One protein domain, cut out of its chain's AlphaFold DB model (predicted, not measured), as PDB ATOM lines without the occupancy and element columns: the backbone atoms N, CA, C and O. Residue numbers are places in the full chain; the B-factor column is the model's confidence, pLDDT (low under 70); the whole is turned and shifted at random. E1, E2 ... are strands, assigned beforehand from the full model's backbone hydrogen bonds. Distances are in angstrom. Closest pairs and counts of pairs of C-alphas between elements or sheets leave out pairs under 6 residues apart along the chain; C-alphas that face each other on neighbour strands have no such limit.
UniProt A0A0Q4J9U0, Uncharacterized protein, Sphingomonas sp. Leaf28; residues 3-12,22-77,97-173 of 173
ATOM      1  N   ASP A   3     254.602 107.443 265.609       66.75
ATOM      2  CA  ASP A   3     253.823 108.064 264.514       66.75
ATOM      3  C   ASP A   3     253.551 107.141 263.306       66.75
ATOM      4  O   ASP A   3     252.959 107.559 262.304       66.75
ATOM      5  N   ARG A   4     254.030 105.888 263.352       80.62
ATOM      6  CA  ARG A   4     253.821 104.882 262.298       80.62
ATOM      7  C   ARG A   4     252.599 104.011 262.541       80.62
ATOM      8  O   ARG A   4     252.143 103.389 261.588       80.62
ATOM      9  N   PHE A   5     252.101 103.962 263.774       85.94
ATOM     10  CA  PHE A   5     250.986 103.113 264.176       85.94
ATOM     11  C   PHE A   5     249.902 103.987 264.791       85.94
ATOM     12  O   PHE A   5     250.120 104.607 265.829       85.94
ATOM     13  N   ALA A   6     248.749 104.061 264.135       83.88
ATOM     14  CA  ALA A   6     247.677 104.961 264.541       83.88
ATOM     15  C   ALA A   6     246.329 104.242 264.569       83.88
ATOM     16  O   ALA A   6     245.985 103.507 263.639       83.88
ATOM     17  N   ILE A   7     245.553 104.504 265.622       81.75
ATOM     18  CA  ILE A   7     244.137 104.132 265.680       81.75
ATOM     19  C   ILE A   7     243.369 104.950 264.647       81.75
ATOM     20  O   ILE A   7     243.621 106.144 264.472       81.75
ATOM     21  N   VAL A   8     242.418 104.310 263.967       76.69
ATOM     22  CA  VAL A   8     241.580 104.993 262.978       76.69
ATOM     23  C   VAL A   8     240.654 105.994 263.684       76.69
ATOM     24  O   VAL A   8     239.884 105.597 264.566       76.69
ATOM     25  N   PRO A   9     240.695 107.292 263.320       66.06
ATOM     26  CA  PRO A   9     239.823 108.300 263.913       66.06
ATOM     27  C   PRO A   9     238.344 107.919 263.785       66.06
ATOM     28  O   PRO A   9     237.877 107.558 262.708       66.06
ATOM     29  N   GLY A  10     237.602 108.004 264.891       62.31
ATOM     30  CA  GLY A  10     236.179 107.646 264.943       62.31
ATOM     31  C   GLY A  10     235.891 106.198 265.356       62.31
ATOM     32  O   GLY A  10     234.734 105.878 265.625       62.31
ATOM     33  N   TYR A  11     236.912 105.346 265.491       61.75
ATOM     34  CA  TYR A  11     236.744 104.006 266.051       61.75
ATOM     35  C   TYR A  11     236.611 104.061 267.587       61.75
ATOM     36  O   TYR A  11     237.536 104.457 268.296       61.75
ATOM     37  N   LYS A  12     235.437 103.673 268.102       56.12
ATOM     38  CA  LYS A  12     235.131 103.502 269.535       56.12
ATOM     39  C   LYS A  12     234.456 102.145 269.734       56.12
ATOM     40  O   LYS A  12     233.513 101.840 269.002       56.12
ATOM     41  N   VAL A  22     253.439  99.977 270.426       94.06
ATOM     42  CA  VAL A  22     254.588  99.139 270.063       94.06
ATOM     43  C   VAL A  22     255.186  98.575 271.344       94.06
ATOM     44  O   VAL A  22     255.628  99.336 272.205       94.06
ATOM     45  N   VAL A  23     255.189  97.249 271.462       94.94
ATOM     46  CA  VAL A  23     255.806  96.540 272.589       94.94
ATOM     47  C   VAL A  23     257.115  95.874 272.194       94.94
ATOM     48  O   VAL A  23     257.938  95.637 273.063       94.94
ATOM     49  N   GLY A  24     257.357  95.636 270.904       94.88
ATOM     50  CA  GLY A  24     258.636  95.143 270.397       94.88
ATOM     51  C   GLY A  24     258.840  95.511 268.938       94.88
ATOM     52  O   GLY A  24     257.881  95.556 268.170       94.88
ATOM     53  N   ALA A  25     260.085  95.766 268.552       95.75
ATOM     54  CA  ALA A  25     260.462  95.929 267.157       95.75
ATOM     55  C   ALA A  25     261.883  95.405 266.939       95.75
ATOM     56  O   ALA A  25     262.817  95.848 267.606       95.75
ATOM     57  N   PHE A  26     262.032  94.475 266.004       95.38
ATOM     58  CA  PHE A  26     263.296  93.822 265.687       95.38
ATOM     59  C   PHE A  26     263.564  93.969 264.193       95.38
ATOM     60  O   PHE A  26     262.803  93.467 263.364       95.38
ATOM     61  N   GLU A  27     264.622  94.697 263.848       94.81
ATOM     62  CA  GLU A  27     265.132  94.744 262.479       94.81
ATOM     63  C   GLU A  27     265.848  93.422 262.186       94.81
ATOM     64  O   GLU A  27     266.670  92.970 262.985       94.81
ATOM     65  N   ILE A  28     265.516  92.798 261.059       91.94
ATOM     66  CA  ILE A  28     266.180  91.585 260.590       91.94
ATOM     67  C   ILE A  28     267.104  91.995 259.455       91.94
ATOM     68  O   ILE A  28     266.661  92.549 258.448       91.94
ATOM     69  N   GLN A  29     268.396  91.741 259.636       85.50
ATOM     70  CA  GLN A  29     269.377  92.014 258.604       85.50
ATOM     71  C   GLN A  29     269.234  90.969 257.498       85.50
ATOM     72  O   GLN A  29     269.583  89.806 257.685       85.50
ATOM     73  N   GLU A  30     268.707  91.390 256.353       78.06
ATOM     74  CA  GLU A  30     268.738  90.576 255.143       78.06
ATOM     75  C   GLU A  30     270.161  90.542 254.583       78.06
ATOM     76  O   GLU A  30     270.928  91.505 254.701       78.06
ATOM     77  N   THR A  31     270.510  89.418 253.969       76.44
ATOM     78  CA  THR A  31     271.717  89.307 253.151       76.44
ATOM     79  C   THR A  31     271.332  89.452 251.683       76.44
ATOM     80  O   THR A  31     270.164  89.299 251.329       76.44
ATOM     81  N   ASP A  32     272.307  89.672 250.801       74.62
ATOM     82  CA  ASP A  32     272.075  89.742 249.348       74.62
ATOM     83  C   ASP A  32     271.502  88.441 248.743       74.62
ATOM     84  O   ASP A  32     271.205  88.399 247.551       74.62
ATOM     85  N   LYS A  33     271.411  87.361 249.531       73.00
ATOM     86  CA  LYS A  33     270.956  86.034 249.095       73.00
ATOM     87  C   LYS A  33     269.744  85.502 249.853       73.00
ATOM     88  O   LYS A  33     269.209  84.499 249.416       73.00
ATOM     89  N   GLY A  34     269.370  86.132 250.964       81.62
ATOM     90  CA  GLY A  34     268.296  85.669 251.834       81.62
ATOM     91  C   GLY A  34     267.227  86.741 251.941       81.62
ATOM     92  O   GLY A  34     267.316  87.631 252.795       81.62
ATOM     93  N   HIS A  35     266.220  86.650 251.079       89.75
ATOM     94  CA  HIS A  35     265.031  87.491 251.102       89.75
ATOM     95  C   HIS A  35     263.868  86.751 251.754       89.75
ATOM     96  O   HIS A  35     263.595  85.589 251.459       89.75
ATOM     97  N   LEU A  36     263.151  87.440 252.641       92.12
ATOM     98  CA  LEU A  36     262.017  86.834 253.331       92.12
ATOM     99  C   LEU A  36     260.861  86.562 252.354       92.12
ATOM    100  O   LEU A  36     260.337  87.495 251.740       92.12
ATOM    101  N   ILE A  37     260.416  85.305 252.276       91.19
ATOM    102  CA  ILE A  37     259.299  84.872 251.417       91.19
ATOM    103  C   ILE A  37     258.033  84.534 252.202       91.19
ATOM    104  O   ILE A  37     256.931  84.641 251.663       91.19
ATOM    105  N   ALA A  38     258.163  84.147 253.472       92.00
ATOM    106  CA  ALA A  38     257.025  83.818 254.319       92.00
ATOM    107  C   ALA A  38     257.345  84.001 255.806       92.00
ATOM    108  O   ALA A  38     258.484  83.843 256.244       92.00
ATOM    109  N   ALA A  39     256.310  84.295 256.593       93.94
ATOM    110  CA  ALA A  39     256.375  84.292 258.047       93.94
ATOM    111  C   ALA A  39     255.066  83.756 258.640       93.94
ATOM    112  O   ALA A  39     253.998  83.982 258.070       93.94
ATOM    113  N   TRP A  40     255.142  83.029 259.756       93.12
ATOM    114  CA  TRP A  40     253.959  82.479 260.429       93.12
ATOM    115  C   TRP A  40     254.196  82.192 261.914       93.12
ATOM    116  O   TRP A  40     255.329  82.106 262.386       93.12
ATOM    117  N   SER A  41     253.103  82.041 262.661       91.50
ATOM    118  CA  SER A  41     253.073  81.597 264.058       91.50
ATOM    119  C   SER A  41     251.670  81.083 264.396       91.50
ATOM    120  O   SER A  41     250.699  81.488 263.760       91.50
ATOM    121  N   SER A  42     251.549  80.222 265.407       87.81
ATOM    122  CA  SER A  42     250.254  79.851 266.001       87.81
ATOM    123  C   SER A  42     249.700  80.920 266.957       87.81
ATOM    124  O   SER A  42     248.526  80.874 267.331       87.81
ATOM    125  N   GLY A  43     250.537  81.879 267.357       90.50
ATOM    126  CA  GLY A  43     250.199  83.013 268.213       90.50
ATOM    127  C   GLY A  43     250.808  84.302 267.669       90.50
ATOM    128  O   GLY A  43     250.884  84.484 266.462       90.50
ATOM    129  N   PHE A  44     251.278  85.193 268.547       92.25
ATOM    130  CA  PHE A  44     252.009  86.403 268.137       92.25
ATOM    131  C   PHE A  44     253.544  86.237 268.174       92.25
ATOM    132  O   PHE A  44     254.246  86.964 267.469       92.25
ATOM    133  N   LEU A  45     254.049  85.297 268.983       92.94
ATOM    134  CA  LEU A  45     255.442  84.847 269.122       92.94
ATOM    135  C   LEU A  45     255.450  83.393 269.660       92.94
ATOM    136  O   LEU A  45     254.487  83.012 270.330       92.94
ATOM    137  N   PRO A  46     256.519  82.596 269.442       93.94
ATOM    138  CA  PRO A  46     257.619  82.838 268.502       93.94
ATOM    139  C   PRO A  46     257.120  82.902 267.061       93.94
ATOM    140  O   PRO A  46     256.076  82.334 266.746       93.94
ATOM    141  N   ILE A  47     257.865  83.569 266.183       94.19
ATOM    142  CA  ILE A  47     257.549  83.581 264.751       94.19
ATOM    143  C   ILE A  47     258.569  82.755 263.981       94.19
ATOM    144  O   ILE A  47     259.756  82.780 264.304       94.19
ATOM    145  N   THR A  48     258.107  82.052 262.958       95.31
ATOM    146  CA  THR A  48     258.965  81.432 261.954       95.31
ATOM    147  C   THR A  48     259.103  82.381 260.773       95.31
ATOM    148  O   THR A  48     258.110  82.941 260.312       95.31
ATOM    149  N   LEU A  49     260.333  82.559 260.302       94.50
ATOM    150  CA  LEU A  49     260.720  83.317 259.120       94.50
ATOM    151  C   LEU A  49     261.336  82.340 258.118       94.50
ATOM    152  O   LEU A  49     262.236  81.595 258.492       94.50
ATOM    153  N   SER A  50     260.859  82.342 256.876       93.56
ATOM    154  CA  SER A  50     261.379  81.506 255.789       93.56
ATOM    155  C   SER A  50     261.912  82.382 254.667       93.56
ATOM    156  O   SER A  50     261.228  83.312 254.221       93.56
ATOM    157  N   PHE A  51     263.135  82.081 254.243       93.31
ATOM    158  CA  PHE A  51     263.886  82.823 253.241       93.31
ATOM    159  C   PHE A  51     264.000  82.020 251.934       93.31
ATOM    160  O   PHE A  51     263.831  80.800 251.913       93.31
ATOM    161  N   ASP A  52     264.226  82.716 250.820       92.19
ATOM    162  CA  ASP A  52     264.327  82.123 249.478       92.19
ATOM    163  C   ASP A  52     265.600  81.300 249.232       92.19
ATOM    164  O   ASP A  52     265.635  80.496 248.299       92.19
ATOM    165  N   ASP A  53     266.613  81.438 250.086       91.12
ATOM    166  CA  ASP A  53     267.792  80.566 250.131       91.12
ATOM    167  C   ASP A  53     267.514  79.188 250.759       91.12
ATOM    168  O   ASP A  53     268.383  78.314 250.728       91.12
ATOM    169  N   GLY A  54     266.297  78.966 251.266       90.12
ATOM    170  CA  GLY A  54     265.871  77.721 251.899       90.12
ATOM    171  C   GLY A  54     266.123  77.668 253.404       90.12
ATOM    172  O   GLY A  54     265.802  76.654 254.024       90.12
ATOM    173  N   GLU A  55     266.653  78.735 254.005       92.75
ATOM    174  CA  GLU A  55     266.873  78.814 255.447       92.75
ATOM    175  C   GLU A  55     265.600  79.263 256.182       92.75
ATOM    176  O   GLU A  55     264.826  80.116 255.720       92.75
ATOM    177  N   CYS A  56     265.393  78.706 257.377       94.19
ATOM    178  CA  CYS A  56     264.322  79.116 258.274       94.19
ATOM    179  C   CYS A  56     264.847  79.460 259.661       94.19
ATOM    180  O   CYS A  56     265.740  78.817 260.213       94.19
ATOM    181  N   TYR A  57     264.228  80.473 260.257       94.88
ATOM    182  CA  TYR A  57     264.599  80.957 261.575       94.88
ATOM    183  C   TYR A  57     263.379  81.142 262.465       94.88
ATOM    184  O   TYR A  57     262.338  81.629 262.031       94.88
ATOM    185  N   SER A  58     263.531  80.808 263.744       95.38
ATOM    186  CA  SER A  58     262.594  81.190 264.792       95.38
ATOM    187  C   SER A  58     263.078  82.479 265.446       95.38
ATOM    188  O   SER A  58     264.172  82.505 266.013       95.38
ATOM    189  N   LEU A  59     262.268  83.535 265.394       96.25
ATOM    190  CA  LEU A  59     262.476  84.738 266.194       96.25
ATOM    191  C   LEU A  59     261.645  84.650 267.480       96.25
ATOM    192  O   LEU A  59     260.419  84.504 267.461       96.25
ATOM    193  N   GLN A  60     262.348  84.781 268.597       95.62
ATOM    194  CA  GLN A  60     261.828  84.792 269.959       95.62
ATOM    195  C   GLN A  60     262.219  86.090 270.656       95.62
ATOM    196  O   GLN A  60     263.233  86.697 270.323       95.62
ATOM    197  N   ALA A  61     261.438  86.499 271.648       96.25
ATOM    198  CA  ALA A  61     261.761  87.627 272.510       96.25
ATOM    199  C   ALA A  61     261.176  87.399 273.906       96.25
ATOM    200  O   ALA A  61     260.151  86.731 274.058       96.25
ATOM    201  N   ASP A  62     261.826  87.966 274.914       93.56
ATOM    202  CA  ASP A  62     261.380  87.891 276.301       93.56
ATOM    203  C   ASP A  62     260.267  88.930 276.515       93.56
ATOM    204  O   ASP A  62     260.488  90.119 276.277       93.56
ATOM    205  N   TYR A  63     259.077  88.511 276.963       89.38
ATOM    206  CA  TYR A  63     257.965  89.428 277.244       89.38
ATOM    207  C   TYR A  63     257.899  89.772 278.732       89.38
ATOM    208  O   TYR A  63     257.502  88.950 279.556       89.38
ATOM    209  N   PHE A  64     258.293  90.996 279.081       88.50
ATOM    210  CA  PHE A  64     258.349  91.465 280.464       88.50
ATOM    211  C   PHE A  64     257.773  92.877 280.589       88.50
ATOM    212  O   PHE A  64     258.153  93.787 279.855       88.50
ATOM    213  N   GLY A  65     256.836  93.071 281.523       83.62
ATOM    214  CA  GLY A  65     256.256  94.389 281.810       83.62
ATOM    215  C   GLY A  65     255.575  95.064 280.608       83.62
ATOM    216  O   GLY A  65     255.641  96.284 280.476       83.62
ATOM    217  N   GLY A  66     254.973  94.287 279.699       86.06
ATOM    218  CA  GLY A  66     254.339  94.821 278.485       86.06
ATOM    219  C   GLY A  66     255.339  95.336 277.444       86.06
ATOM    220  O   GLY A  66     255.026  96.256 276.690       86.06
ATOM    221  N   THR A  67     256.561  94.796 277.445       92.62
ATOM    222  CA  THR A  67     257.624  95.086 276.474       92.62
ATOM    223  C   THR A  67     258.320  93.786 276.083       92.62
ATOM    224  O   THR A  67     258.569  92.928 276.927       92.62
ATOM    225  N   LEU A  68     258.627  93.633 274.801       93.44
ATOM    226  CA  LEU A  68     259.455  92.563 274.266       93.44
ATOM    227  C   LEU A  68     260.902  93.027 274.195       93.44
ATOM    228  O   LEU A  68     261.215  94.052 273.587       93.44
ATOM    229  N   LEU A  69     261.780  92.248 274.808       92.38
ATOM    230  CA  LEU A  69     263.205  92.524 274.916       92.38
ATOM    231  C   LEU A  69     264.008  91.311 274.438       92.38
ATOM    232  O   LEU A  69     263.469  90.217 274.288       92.38
ATOM    233  N   ASN A  70     265.309  91.510 274.213       93.00
ATOM    234  CA  ASN A  70     266.258  90.438 273.898       93.00
ATOM    235  C   ASN A  70     265.806  89.546 272.727       93.00
ATOM    236  O   ASN A  70     265.753  88.324 272.858       93.00
ATOM    237  N   GLY A  71     265.469  90.162 271.590       93.12
ATOM    238  CA  GLY A  71     265.138  89.430 270.369       93.12
ATOM    239  C   GLY A  71     266.272  88.479 269.982       93.12
ATOM    240  O   GLY A  71     267.419  88.904 269.845       93.12
ATOM    241  N   ARG A  72     265.958  87.192 269.834       94.88
ATOM    242  CA  ARG A  72     266.900  86.130 269.471       94.88
ATOM    243  C   ARG A  72     266.367  85.372 268.273       94.88
ATOM    244  O   ARG A  72     265.219  84.932 268.280       94.88
ATOM    245  N   MET A  73     267.220  85.214 267.272       94.31
ATOM    246  CA  MET A  73     266.930  84.443 266.076       94.31
ATOM    247  C   MET A  73     267.756  83.159 266.104       94.31
ATOM    248  O   MET A  73     268.974  83.219 266.269       94.31
ATOM    249  N   SER A  74     267.090  82.016 265.966       94.69
ATOM    250  CA  SER A  74     267.723  80.694 265.971       94.69
ATOM    251  C   SER A  74     267.344  79.934 264.703       94.69
ATOM    252  O   SER A  74     266.172  79.989 264.324       94.69
ATOM    253  N   PRO A  75     268.283  79.224 264.055       94.81
ATOM    254  CA  PRO A  75     267.960  78.389 262.903       94.81
ATOM    255  C   PRO A  75     267.017  77.256 263.319       94.81
ATOM    256  O   PRO A  75     267.141  76.709 264.420       94.81
ATOM    257  N   ILE A  76     266.069  76.930 262.446       94.50
ATOM    258  CA  ILE A  76     265.113  75.830 262.609       94.50
ATOM    259  C   ILE A  76     264.870  75.154 261.261       94.50
ATOM    260  O   ILE A  76     265.093  75.753 260.212       94.50
ATOM    261  N   ASP A  77     264.335  73.937 261.290       91.88
ATOM    262  CA  ASP A  77     263.833  73.308 260.073       91.88
ATOM    263  C   ASP A  77     262.647  74.107 259.511       91.88
ATOM    264  O   ASP A  77     261.781  74.590 260.256       91.88
ATOM    265  N   GLY A  97     240.609  99.347 246.449       82.88
ATOM    266  CA  GLY A  97     242.009  99.135 246.078       82.88
ATOM    267  C   GLY A  97     242.833  98.409 247.145       82.88
ATOM    268  O   GLY A  97     244.030  98.208 246.941       82.88
ATOM    269  N   LEU A  98     242.209  97.997 248.255       90.75
ATOM    270  CA  LEU A  98     242.865  97.246 249.317       90.75
ATOM    271  C   LEU A  98     243.072  95.790 248.896       90.75
ATOM    272  O   LEU A  98     242.141  95.127 248.439       90.75
ATOM    273  N   ALA A  99     244.286  95.283 249.092       92.12
ATOM    274  CA  ALA A  99     244.616  93.882 248.851       92.12
ATOM    275  C   ALA A  99     244.701  93.127 250.180       92.12
ATOM    276  O   ALA A  99     245.405  93.566 251.087       92.12
ATOM    277  N   PHE A 100     244.006  91.997 250.298       92.62
ATOM    278  CA  PHE A 100     244.146  91.120 251.460       92.62
ATOM    279  C   PHE A 100     245.585  90.593 251.549       92.62
ATOM    280  O   PHE A 100     246.147  90.177 250.536       92.62
ATOM    281  N   ILE A 101     246.176  90.652 252.744       92.94
ATOM    282  CA  ILE A 101     247.511  90.114 253.022       92.94
ATOM    283  C   ILE A 101     247.350  88.743 253.668       92.94
ATOM    284  O   ILE A 101     247.735  87.738 253.080       92.94
ATOM    285  N   ASP A 102     246.793  88.722 254.879       91.62
ATOM    286  CA  ASP A 102     246.648  87.516 255.688       91.62
ATOM    287  C   ASP A 102     245.728  87.774 256.895       91.62
ATOM    288  O   ASP A 102     245.391  88.930 257.196       91.62
ATOM    289  N   SER A 103     245.337  86.709 257.597       91.38
ATOM    290  CA  SER A 103     244.584  86.780 258.852       91.38
ATOM    291  C   SER A 103     245.171  85.870 259.927       91.38
ATOM    292  O   SER A 103     245.775  84.838 259.640       91.38
ATOM    293  N   ALA A 104     245.013  86.283 261.182       90.44
ATOM    294  CA  ALA A 104     245.396  85.483 262.336       90.44
ATOM    295  C   ALA A 104     244.543  85.862 263.544       90.44
ATOM    296  O   ALA A 104     244.393  87.047 263.852       90.44
ATOM    297  N   TRP A 105     244.011  84.864 264.254       88.69
ATOM    298  CA  TRP A 105     243.160  85.059 265.432       88.69
ATOM    299  C   TRP A 105     242.038  86.072 265.163       88.69
ATOM    300  O   TRP A 105     241.736  86.951 265.975       88.69
ATOM    301  N   SER A 106     241.427  85.946 263.981       87.44
ATOM    302  CA  SER A 106     240.372  86.826 263.458       87.44
ATOM    303  C   SER A 106     240.763  88.282 263.163       87.44
ATOM    304  O   SER A 106     239.927  89.016 262.638       87.44
ATOM    305  N   TYR A 107     241.999  88.719 263.423       90.31
ATOM    306  CA  TYR A 107     242.511  89.958 262.825       90.31
ATOM    307  C   TYR A 107     242.796  89.724 261.350       90.31
ATOM    308  O   TYR A 107     243.232  88.642 260.968       90.31
ATOM    309  N   ALA A 108     242.633  90.757 260.529       92.50
ATOM    310  CA  ALA A 108     243.012  90.695 259.126       92.50
ATOM    311  C   ALA A 108     243.824  91.915 258.718       92.50
ATOM    312  O   ALA A 108     243.477  93.041 259.076       92.50
ATOM    313  N   ALA A 109     244.888  91.681 257.955       94.56
ATOM    314  CA  ALA A 109     245.744  92.717 257.404       94.56
ATOM    315  C   ALA A 109     245.432  92.942 255.921       94.56
ATOM    316  O   ALA A 109     245.289  92.002 255.138       94.56
ATOM    317  N   TRP A 110     245.364  94.213 255.537       94.62
ATOM    318  CA  TRP A 110     245.049  94.663 254.188       94.62
ATOM    319  C   TRP A 110     246.064  95.712 253.748       94.62
ATOM    320  O   TRP A 110     246.312  96.678 254.466       94.62
ATOM    321  N   SER A 111     246.647  95.546 252.567       94.12
ATOM    322  CA  SER A 111     247.580  96.505 251.981       94.12
ATOM    323  C   SER A 111     246.823  97.623 251.270       94.12
ATOM    324  O   SER A 111     246.049  97.355 250.350       94.12
ATOM    325  N   ASP A 112     247.104  98.867 251.648       91.44
ATOM    326  CA  ASP A 112     246.815 100.067 250.867       91.44
ATOM    327  C   ASP A 112     248.105 100.522 250.172       91.44
ATOM    328  O   ASP A 112     248.941 101.239 250.735       91.44
ATOM    329  N   LYS A 113     248.293 100.076 248.925       86.25
ATOM    330  CA  LYS A 113     249.488 100.418 248.140       86.25
ATOM    331  C   LYS A 113     249.540 101.896 247.761       86.25
ATOM    332  O   LYS A 113     250.636 102.419 247.587       86.25
ATOM    333  N   GLN A 114     248.390 102.557 247.620       85.50
ATOM    334  CA  GLN A 114     248.340 103.969 247.234       85.50
ATOM    335  C   GLN A 114     248.814 104.861 248.379       85.50
ATOM    336  O   GLN A 114     249.572 105.801 248.150       85.50
ATOM    337  N   ALA A 115     248.419 104.534 249.608       85.00
ATOM    338  CA  ALA A 115     248.848 105.261 250.795       85.00
ATOM    339  C   ALA A 115     250.123 104.698 251.455       85.00
ATOM    340  O   ALA A 115     250.612 105.273 252.429       85.00
ATOM    341  N   GLY A 116     250.675 103.593 250.940       85.88
ATOM    342  CA  GLY A 116     251.898 102.975 251.458       85.88
ATOM    343  C   GLY A 116     251.753 102.461 252.893       85.88
ATOM    344  O   GLY A 116     252.683 102.584 253.694       85.88
ATOM    345  N   MET A 117     250.579 101.928 253.241       90.94
ATOM    346  CA  MET A 117     250.261 101.479 254.597       90.94
ATOM    347  C   MET A 117     249.512 100.149 254.615       90.94
ATOM    348  O   MET A 117     248.938  99.710 253.621       90.94
ATOM    349  N   THR A 118     249.495  99.528 255.786       94.31
ATOM    350  CA  THR A 118     248.662  98.373 256.108       94.31
ATOM    351  C   THR A 118     247.525  98.814 257.013       94.31
ATOM    352  O   THR A 118     247.737  99.551 257.978       94.31
ATOM    353  N   ILE A 119     246.322  98.329 256.731       93.44
ATOM    354  CA  ILE A 119     245.149  98.451 257.591       93.44
ATOM    355  C   ILE A 119     244.926  97.100 258.258       93.44
ATOM    356  O   ILE A 119     244.825  96.083 257.575       93.44
ATOM    357  N   VAL A 120     244.827  97.088 259.585       93.31
ATOM    358  CA  VAL A 120     244.438  95.895 260.340       93.31
ATOM    359  C   VAL A 120     243.005  96.068 260.813       93.31
ATOM    360  O   VAL A 120     242.670  97.114 261.370       93.31
ATOM    361  N   THR A 121     242.149  95.077 260.579       90.38
ATOM    362  CA  THR A 121     240.745  95.099 261.005       90.38
ATOM    363  C   THR A 121     240.537  94.408 262.346       90.38
ATOM    364  O   THR A 121     241.308  93.535 262.741       90.38
ATOM    365  N   ALA A 122     239.470  94.804 263.038       83.94
ATOM    366  CA  ALA A 122     239.077  94.221 264.314       83.94
ATOM    367  C   ALA A 122     238.707  92.731 264.177       83.94
ATOM    368  O   ALA A 122     238.204  92.334 263.124       83.94
ATOM    369  N   PRO A 123     238.900  91.920 265.230       83.38
ATOM    370  CA  PRO A 123     238.526  90.517 265.208       83.38
ATOM    371  C   PRO A 123     237.021  90.304 265.421       83.38
ATOM    372  O   PRO A 123     236.347  91.106 266.074       83.38
ATOM    373  N   TYR A 124     236.506  89.191 264.888       81.12
ATOM    374  CA  TYR A 124     235.127  88.701 265.074       81.12
ATOM    375  C   TYR A 124     234.018  89.664 264.615       81.12
ATOM    376  O   TYR A 124     232.910  89.656 265.151       81.12
ATOM    377  N   THR A 125     234.311  90.517 263.635       77.31
ATOM    378  CA  THR A 125     233.332  91.415 263.009       77.31
ATOM    379  C   THR A 125     232.788  90.795 261.724       77.31
ATOM    380  O   THR A 125     233.531  90.219 260.934       77.31
ATOM    381  N   ASP A 126     231.485  90.937 261.505       84.06
ATOM    382  CA  ASP A 126     230.779  90.534 260.282       84.06
ATOM    383  C   ASP A 126     230.985  91.512 259.112       84.06
ATOM    384  O   ASP A 126     230.614  91.247 257.972       84.06
ATOM    385  N   SER A 127     231.576  92.665 259.404       85.81
ATOM    386  CA  SER A 127     231.762  93.788 258.495       85.81
ATOM    387  C   SER A 127     233.191  94.308 258.577       85.81
ATOM    388  O   SER A 127     233.835  94.225 259.624       85.81
ATOM    389  N   PHE A 128     233.701  94.861 257.475       87.94
ATOM    390  CA  PHE A 128     235.041  95.442 257.434       87.94
ATOM    391  C   PHE A 128     235.136  96.627 258.405       87.94
ATOM    392  O   PHE A 128     234.549  97.685 258.170       87.94
ATOM    393  N   LYS A 129     235.873  96.449 259.507       87.25
ATOM    394  CA  LYS A 129     236.086  97.483 260.529       87.25
ATOM    395  C   LYS A 129     237.576  97.692 260.771       87.25
ATOM    396  O   LYS A 129     238.182  96.870 261.460       87.25
ATOM    397  N   PRO A 130     238.171  98.767 260.228       88.75
ATOM    398  CA  PRO A 130     239.540  99.148 260.544       88.75
ATOM    399  C   PRO A 130     239.726  99.321 262.052       88.75
ATOM    400  O   PRO A 130     238.921  99.982 262.705       88.75
ATOM    401  N   LEU A 131     240.792  98.738 262.584       88.44
ATOM    402  CA  LEU A 131     241.195  98.852 263.981       88.44
ATOM    403  C   LEU A 131     242.358  99.838 264.116       88.44
ATOM    404  O   LEU A 131     242.271 100.825 264.845       88.44
ATOM    405  N   PHE A 132     243.430  99.608 263.361       91.81
ATOM    406  CA  PHE A 132     244.573 100.509 263.299       91.81
ATOM    407  C   PHE A 132     245.231 100.473 261.919       91.81
ATOM    408  O   PHE A 132     244.980  99.587 261.099       91.81
ATOM    409  N   THR A 133     246.087 101.458 261.676       92.81
ATOM    410  CA  THR A 133     246.925 101.557 260.479       92.81
ATOM    411  C   THR A 133     248.397 101.485 260.854       92.81
ATOM    412  O   THR A 133     248.794 101.936 261.931       92.81
ATOM    413  N   ALA A 134     249.204 100.917 259.963       93.81
ATOM    414  CA  ALA A 134     250.648 100.808 260.089       93.81
ATOM    415  C   ALA A 134     251.321 101.332 258.815       93.81
ATOM    416  O   ALA A 134     251.078 100.812 257.728       93.81
ATOM    417  N   LYS A 135     252.210 102.324 258.931       93.25
ATOM    418  CA  LYS A 135     253.094 102.765 257.832       93.25
ATOM    419  C   LYS A 135     254.217 101.749 257.621       93.25
ATOM    420  O   LYS A 135     255.366 101.969 258.016       93.25
ATOM    421  N   MET A 136     253.837 100.603 257.074       93.19
ATOM    422  CA  MET A 136     254.661  99.414 256.921       93.19
ATOM    423  C   MET A 136     254.141  98.615 255.729       93.19
ATOM    424  O   MET A 136     252.942  98.378 255.630       93.19
ATOM    425  N   ALA A 137     255.035  98.176 254.845       92.12
ATOM    426  CA  ALA A 137     254.676  97.236 253.787       92.12
ATOM    427  C   ALA A 137     254.644  95.823 254.384       92.12
ATOM    428  O   ALA A 137     255.659  95.124 254.398       92.12
ATOM    429  N   THR A 138     253.508  95.460 254.976       95.25
ATOM    430  CA  THR A 138     253.310  94.178 255.667       95.25
ATOM    431  C   THR A 138     253.177  93.033 254.669       95.25
ATOM    432  O   THR A 138     252.510  93.171 253.647       95.25
ATOM    433  N   ILE A 139     253.790  91.898 254.995       93.62
ATOM    434  CA  ILE A 139     253.691  90.649 254.232       93.62
ATOM    435  C   ILE A 139     252.986  89.534 255.011       93.62
ATOM    436  O   ILE A 139     252.452  88.617 254.403       93.62
ATOM    437  N   ALA A 140     252.984  89.614 256.344       94.94
ATOM    438  CA  ALA A 140     252.351  88.636 257.217       94.94
ATOM    439  C   ALA A 140     251.859  89.301 258.505       94.94
ATOM    440  O   ALA A 140     252.465  90.265 258.996       94.94
ATOM    441  N   ILE A 141     250.774  88.757 259.050       95.69
ATOM    442  CA  ILE A 141     250.232  89.102 260.362       95.69
ATOM    443  C   ILE A 141     250.151  87.838 261.214       95.69
ATOM    444  O   ILE A 141     249.718  86.783 260.765       95.69
ATOM    445  N   MET A 142     250.560  87.972 262.465       94.94
ATOM    446  CA  MET A 142     250.433  86.961 263.501       94.94
ATOM    447  C   MET A 142     249.798  87.625 264.708       94.94
ATOM    448  O   MET A 142     250.071  88.791 264.988       94.94
ATOM    449  N   ALA A 143     248.927  86.927 265.418       93.94
ATOM    450  CA  ALA A 143     248.200  87.544 266.511       93.94
ATOM    451  C   ALA A 143     247.793  86.528 267.567       93.94
ATOM    452  O   ALA A 143     247.813  85.321 267.342       93.94
ATOM    453  N   MET A 144     247.421  87.042 268.732       90.56
ATOM    454  CA  MET A 144     246.753  86.287 269.779       90.56
ATOM    455  C   MET A 144     245.810  87.228 270.521       90.56
ATOM    456  O   MET A 144     246.241  88.281 270.995       90.56
ATOM    457  N   ASN A 145     244.534  86.852 270.622       84.50
ATOM    458  CA  ASN A 145     243.576  87.578 271.454       84.50
ATOM    459  C   ASN A 145     243.789  87.236 272.928       84.50
ATOM    460  O   ASN A 145     244.060  86.086 273.276       84.50
ATOM    461  N   GLY A 146     243.621  88.230 273.795       77.25
ATOM    462  CA  GLY A 146     243.487  88.007 275.224       77.25
ATOM    463  C   GLY A 146     242.218  87.189 275.498       77.25
ATOM    464  O   GLY A 146     241.158  87.544 274.983       77.25
ATOM    465  N   PRO A 147     242.287  86.108 276.294       68.31
ATOM    466  CA  PRO A 147     241.102  85.316 276.624       68.31
ATOM    467  C   PRO A 147     240.102  86.097 277.493       68.31
ATOM    468  O   PRO A 147     238.900  85.878 277.380       68.31
ATOM    469  N   ASP A 148     240.597  87.038 278.309       66.50
ATOM    470  CA  ASP A 148     239.829  87.677 279.388       66.50
ATOM    471  C   ASP A 148     239.635  89.199 279.226       66.50
ATOM    472  O   ASP A 148     238.969  89.828 280.048       66.50
ATOM    473  N   TYR A 149     240.213  89.827 278.194       65.94
ATOM    474  CA  TYR A 149     240.119  91.278 277.983       65.94
ATOM    475  C   TYR A 149     240.024  91.639 276.494       65.94
ATOM    476  O   TYR A 149     240.530  90.899 275.648       65.94
ATOM    477  N   PRO A 150     239.385  92.773 276.145       72.62
ATOM    478  CA  PRO A 150     239.225  93.200 274.760       72.62
ATOM    479  C   PRO A 150     240.543  93.766 274.216       72.62
ATOM    480  O   PRO A 150     240.786  94.972 274.197       72.62
ATOM    481  N   GLY A 151     241.422  92.864 273.803       82.38
ATOM    482  CA  GLY A 151     242.713  93.201 273.234       82.38
ATOM    483  C   GLY A 151     243.541  91.967 272.925       82.38
ATOM    484  O   GLY A 151     243.054  90.838 272.956       82.38
ATOM    485  N   GLY A 152     244.806  92.189 272.618       89.06
ATOM    486  CA  GLY A 152     245.742  91.130 272.300       89.06
ATOM    487  C   GLY A 152     247.066  91.672 271.801       89.06
ATOM    488  O   GLY A 152     247.333  92.878 271.826       89.06
ATOM    489  N   ASN A 153     247.891  90.759 271.313       93.44
ATOM    490  CA  ASN A 153     249.136  91.103 270.655       93.44
ATOM    491  C   ASN A 153     249.029  90.814 269.164       93.44
ATOM    492  O   ASN A 153     248.555  89.754 268.765       93.44
ATOM    493  N   VAL A 154     249.490  91.764 268.356       95.19
ATOM    494  CA  VAL A 154     249.560  91.649 266.899       95.19
ATOM    495  C   VAL A 154     251.003  91.870 266.477       95.19
ATOM    496  O   VAL A 154     251.563  92.939 266.701       95.19
ATOM    497  N   THR A 155     251.605  90.868 265.854       96.88
ATOM    498  CA  THR A 155     252.915  90.947 265.218       96.88
ATOM    499  C   THR A 155     252.740  91.120 263.714       96.88
ATOM    500  O   THR A 155     252.103  90.307 263.051       96.88
ATOM    501  N   LEU A 156     253.326  92.181 263.168       97.50
ATOM    502  CA  LEU A 156     253.430  92.434 261.738       97.50
ATOM    503  C   LEU A 156     254.860  92.164 261.281       97.50
ATOM    504  O   LEU A 156     255.815  92.640 261.900       97.50
ATOM    505  N   VAL A 157     255.002  91.456 260.166       97.06
ATOM    506  CA  VAL A 157     256.284  91.275 259.474       97.06
ATOM    507  C   VAL A 157     256.210  91.962 258.125       97.06
ATOM    508  O   VAL A 157     255.193  91.887 257.435       97.06
ATOM    509  N   GLY A 158     257.261  92.686 257.761       95.12
ATOM    510  CA  GLY A 158     257.262  93.512 256.561       95.12
ATOM    511  C   GLY A 158     258.357  94.560 256.588       95.12
ATOM    512  O   GLY A 158     259.326  94.433 257.334       95.12
ATOM    513  N   ARG A 159     258.210  95.610 255.779       93.00
ATOM    514  CA  ARG A 159     259.252  96.632 255.625       93.00
ATOM    515  C   ARG A 159     258.881  97.968 256.250       93.00
ATOM    516  O   ARG A 159     257.828  98.533 255.950       93.00
ATOM    517  N   VAL A 160     259.796  98.494 257.057       91.12
ATOM    518  CA  VAL A 160     259.767  99.843 257.632       91.12
ATOM    519  C   VAL A 160     260.934 100.612 257.016       91.12
ATOM    520  O   VAL A 160     262.085 100.229 257.187       91.12
ATOM    521  N   ASP A 161     260.642 101.650 256.226       89.12
ATOM    522  CA  ASP A 161     261.646 102.397 255.439       89.12
ATOM    523  C   ASP A 161     262.562 101.491 254.587       89.12
ATOM    524  O   ASP A 161     263.768 101.703 254.485       89.12
ATOM    525  N   GLY A 162     261.992 100.435 254.001       88.56
ATOM    526  CA  GLY A 162     262.717  99.468 253.171       88.56
ATOM    527  C   GLY A 162     263.429  98.352 253.942       88.56
ATOM    528  O   GLY A 162     263.787  97.346 253.331       88.56
ATOM    529  N   ARG A 163     263.563  98.457 255.266       92.25
ATOM    530  CA  ARG A 163     264.234  97.450 256.101       92.25
ATOM    531  C   ARG A 163     263.259  96.391 256.584       92.25
ATOM    532  O   ARG A 163     262.175  96.737 257.056       92.25
ATOM    533  N   LEU A 164     263.639  95.119 256.490       94.56
ATOM    534  CA  LEU A 164     262.840  94.031 257.040       94.56
ATOM    535  C   LEU A 164     262.753  94.182 258.562       94.56
ATOM    536  O   LEU A 164     263.757  94.281 259.262       94.56
ATOM    537  N   THR A 165     261.536  94.271 259.080       95.75
ATOM    538  CA  THR A 165     261.273  94.515 260.497       95.75
ATOM    539  C   THR A 165     260.100  93.665 260.955       95.75
ATOM    540  O   THR A 165     259.074  93.560 260.280       95.75
ATOM    541  N   VAL A 166     260.251  93.095 262.141       96.88
ATOM    542  CA  VAL A 166     259.185  92.446 262.895       96.88
ATOM    543  C   VAL A 166     258.735  93.423 263.965       96.88
ATOM    544  O   VAL A 166     259.538  93.812 264.812       96.88
ATOM    545  N   VAL A 167     257.472  93.837 263.939       96.88
ATOM    546  CA  VAL A 167     256.905  94.748 264.938       96.88
ATOM    547  C   VAL A 167     255.767  94.059 265.658       96.88
ATOM    548  O   VAL A 167     254.803  93.648 265.022       96.88
ATOM    549  N   THR A 168     255.843  93.995 266.980       96.69
ATOM    550  CA  THR A 168     254.747  93.523 267.820       96.69
ATOM    551  C   THR A 168     254.098  94.695 268.534       96.69
ATOM    552  O   THR A 168     254.752  95.539 269.156       96.69
ATOM    553  N   LEU A 169     252.779  94.715 268.445       95.06
ATOM    554  CA  LEU A 169     251.890  95.704 269.009       95.06
ATOM    555  C   LEU A 169     251.072  95.042 270.115       95.06
ATOM    556  O   LEU A 169     250.592  93.923 269.955       95.06
ATOM    557  N   GLU A 170     250.898  95.737 271.228       92.31
ATOM    558  CA  GLU A 170     249.752  95.527 272.102       92.31
ATOM    559  C   GLU A 170     248.603  96.370 271.554       92.31
ATOM    560  O   GLU A 170     248.774  97.561 271.262       92.31
ATOM    561  N   VAL A 171     247.449  95.736 271.382       89.25
ATOM    562  CA  VAL A 171     246.254  96.361 270.828       89.25
ATOM    563  C   VAL A 171     245.104  96.134 271.796       89.25
ATOM    564  O   VAL A 171     244.846  95.000 272.187       89.25
ATOM    565  N   GLY A 172     244.412  97.203 272.175       84.94
ATOM    566  CA  GLY A 172     243.150  97.145 272.912       84.94
ATOM    567  C   GLY A 172     242.037  97.791 272.100       84.94
ATOM    568  O   GLY A 172     242.288  98.760 271.374       84.94
ATOM    569  N   TYR A 173     240.818  97.258 272.198       76.44
ATOM    570  CA  TYR A 173     239.654  97.778 271.474       76.44
ATOM    571  C   TYR A 173     238.461  98.082 272.368       76.44
ATOM    572  O   TYR A 173     238.019  97.204 273.137       76.44
TER     573      TYR A 173
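This is residues 3 to 12, 22 to 77 and 97 to 173 of the 173 residues of an uncharacterized protein of Sphingomonas sp. Leaf28 (UniProt A0A0Q4J9U0). Three strongly twisted sheets are stacked, with the sheet E2 E13 E12 E11 in the middle. The sheet E1 E10 E9 E8 E7 covers part of one face of it, nearest strand E11, and the curled sheet E3 E4 E5 E6 covers part of the other. The printed part has 143 residues with thirteen named strands, E1 to E13 in number order along the chain, and no named helix: the class is all strand. Each sheet is antiparallel throughout, in the orders E1 E10 E9 E8 E7, E2 E13 E12 E11 and E3 E4 E5 E6. The whole is compact, with a radius of gyration of the C-alphas of 14.7 A and spans of 43 by 36 by 27 A.

The largest sheet has E1, residues 5 to 7, from C-alpha 5 at (250.986, 103.113, 264.176), E10, 130 to 134, E9, 117 to 121, E8, 107 to 112, and E7, 99 to 104. The next has E2, 22 to 27, E13, 163 to 172, 27.0 A long and ending at C-alpha 172 at (243.150, 97.145, 272.912), E12, 151 to 160, 24.0 A, and E11, 137 to 145, 23.0 A. The third has E3, 36 to 40, E4, 47 to 51, E5, 56 to 64, 26.1 A, and E6, 67 to 76, 24.9 A.

In the largest sheet the meander E7 E8 E9 E10, each strand the antiparallel neighbour of the one before, has N 101 and O 109 at 2.9 A and N 118 and O 134 at 2.8 A. E1 is an edge strand beside E10, with N 133 and O 6 at 2.8 A. This sheet and the sheet E2 E13 E12 E11 are face to face, 9.3 A centre to centre where they face each other, with strands at 23 degrees. The closest C-alphas of E7 and E11, Ala 104 and Met 142, are 5.4 A apart. E11 E12 E13 is a second meander, with N 155 and O 142 at 2.7 A and N 169 and O 154 at 2.8 A; E2 pairs with E13 through N 26 and O 166, 2.8 A. The meander E3 E4 E5 E6 is face to face with that sheet, with strands at 35 degrees; N 49 and O 57 are 2.8 A apart, and N 72 and O 60 are 2.8 A apart. The closest C-alphas of E2 and E6, Val 23 and Thr 67, are 4.5 A apart.

The two farthest C-alphas, of Lys 12 and Lys 33, are 44.8 A apart. Residues 13 to 21 and 78 to 96 are not printed, with C-alpha gaps of 19.9 A and 36.6 A. Of the links printed whole, none is long. Mean pLDDT of the printed part is 88.9; residue 3, residues 9 to 12 and residues 147 to 149 are under 70.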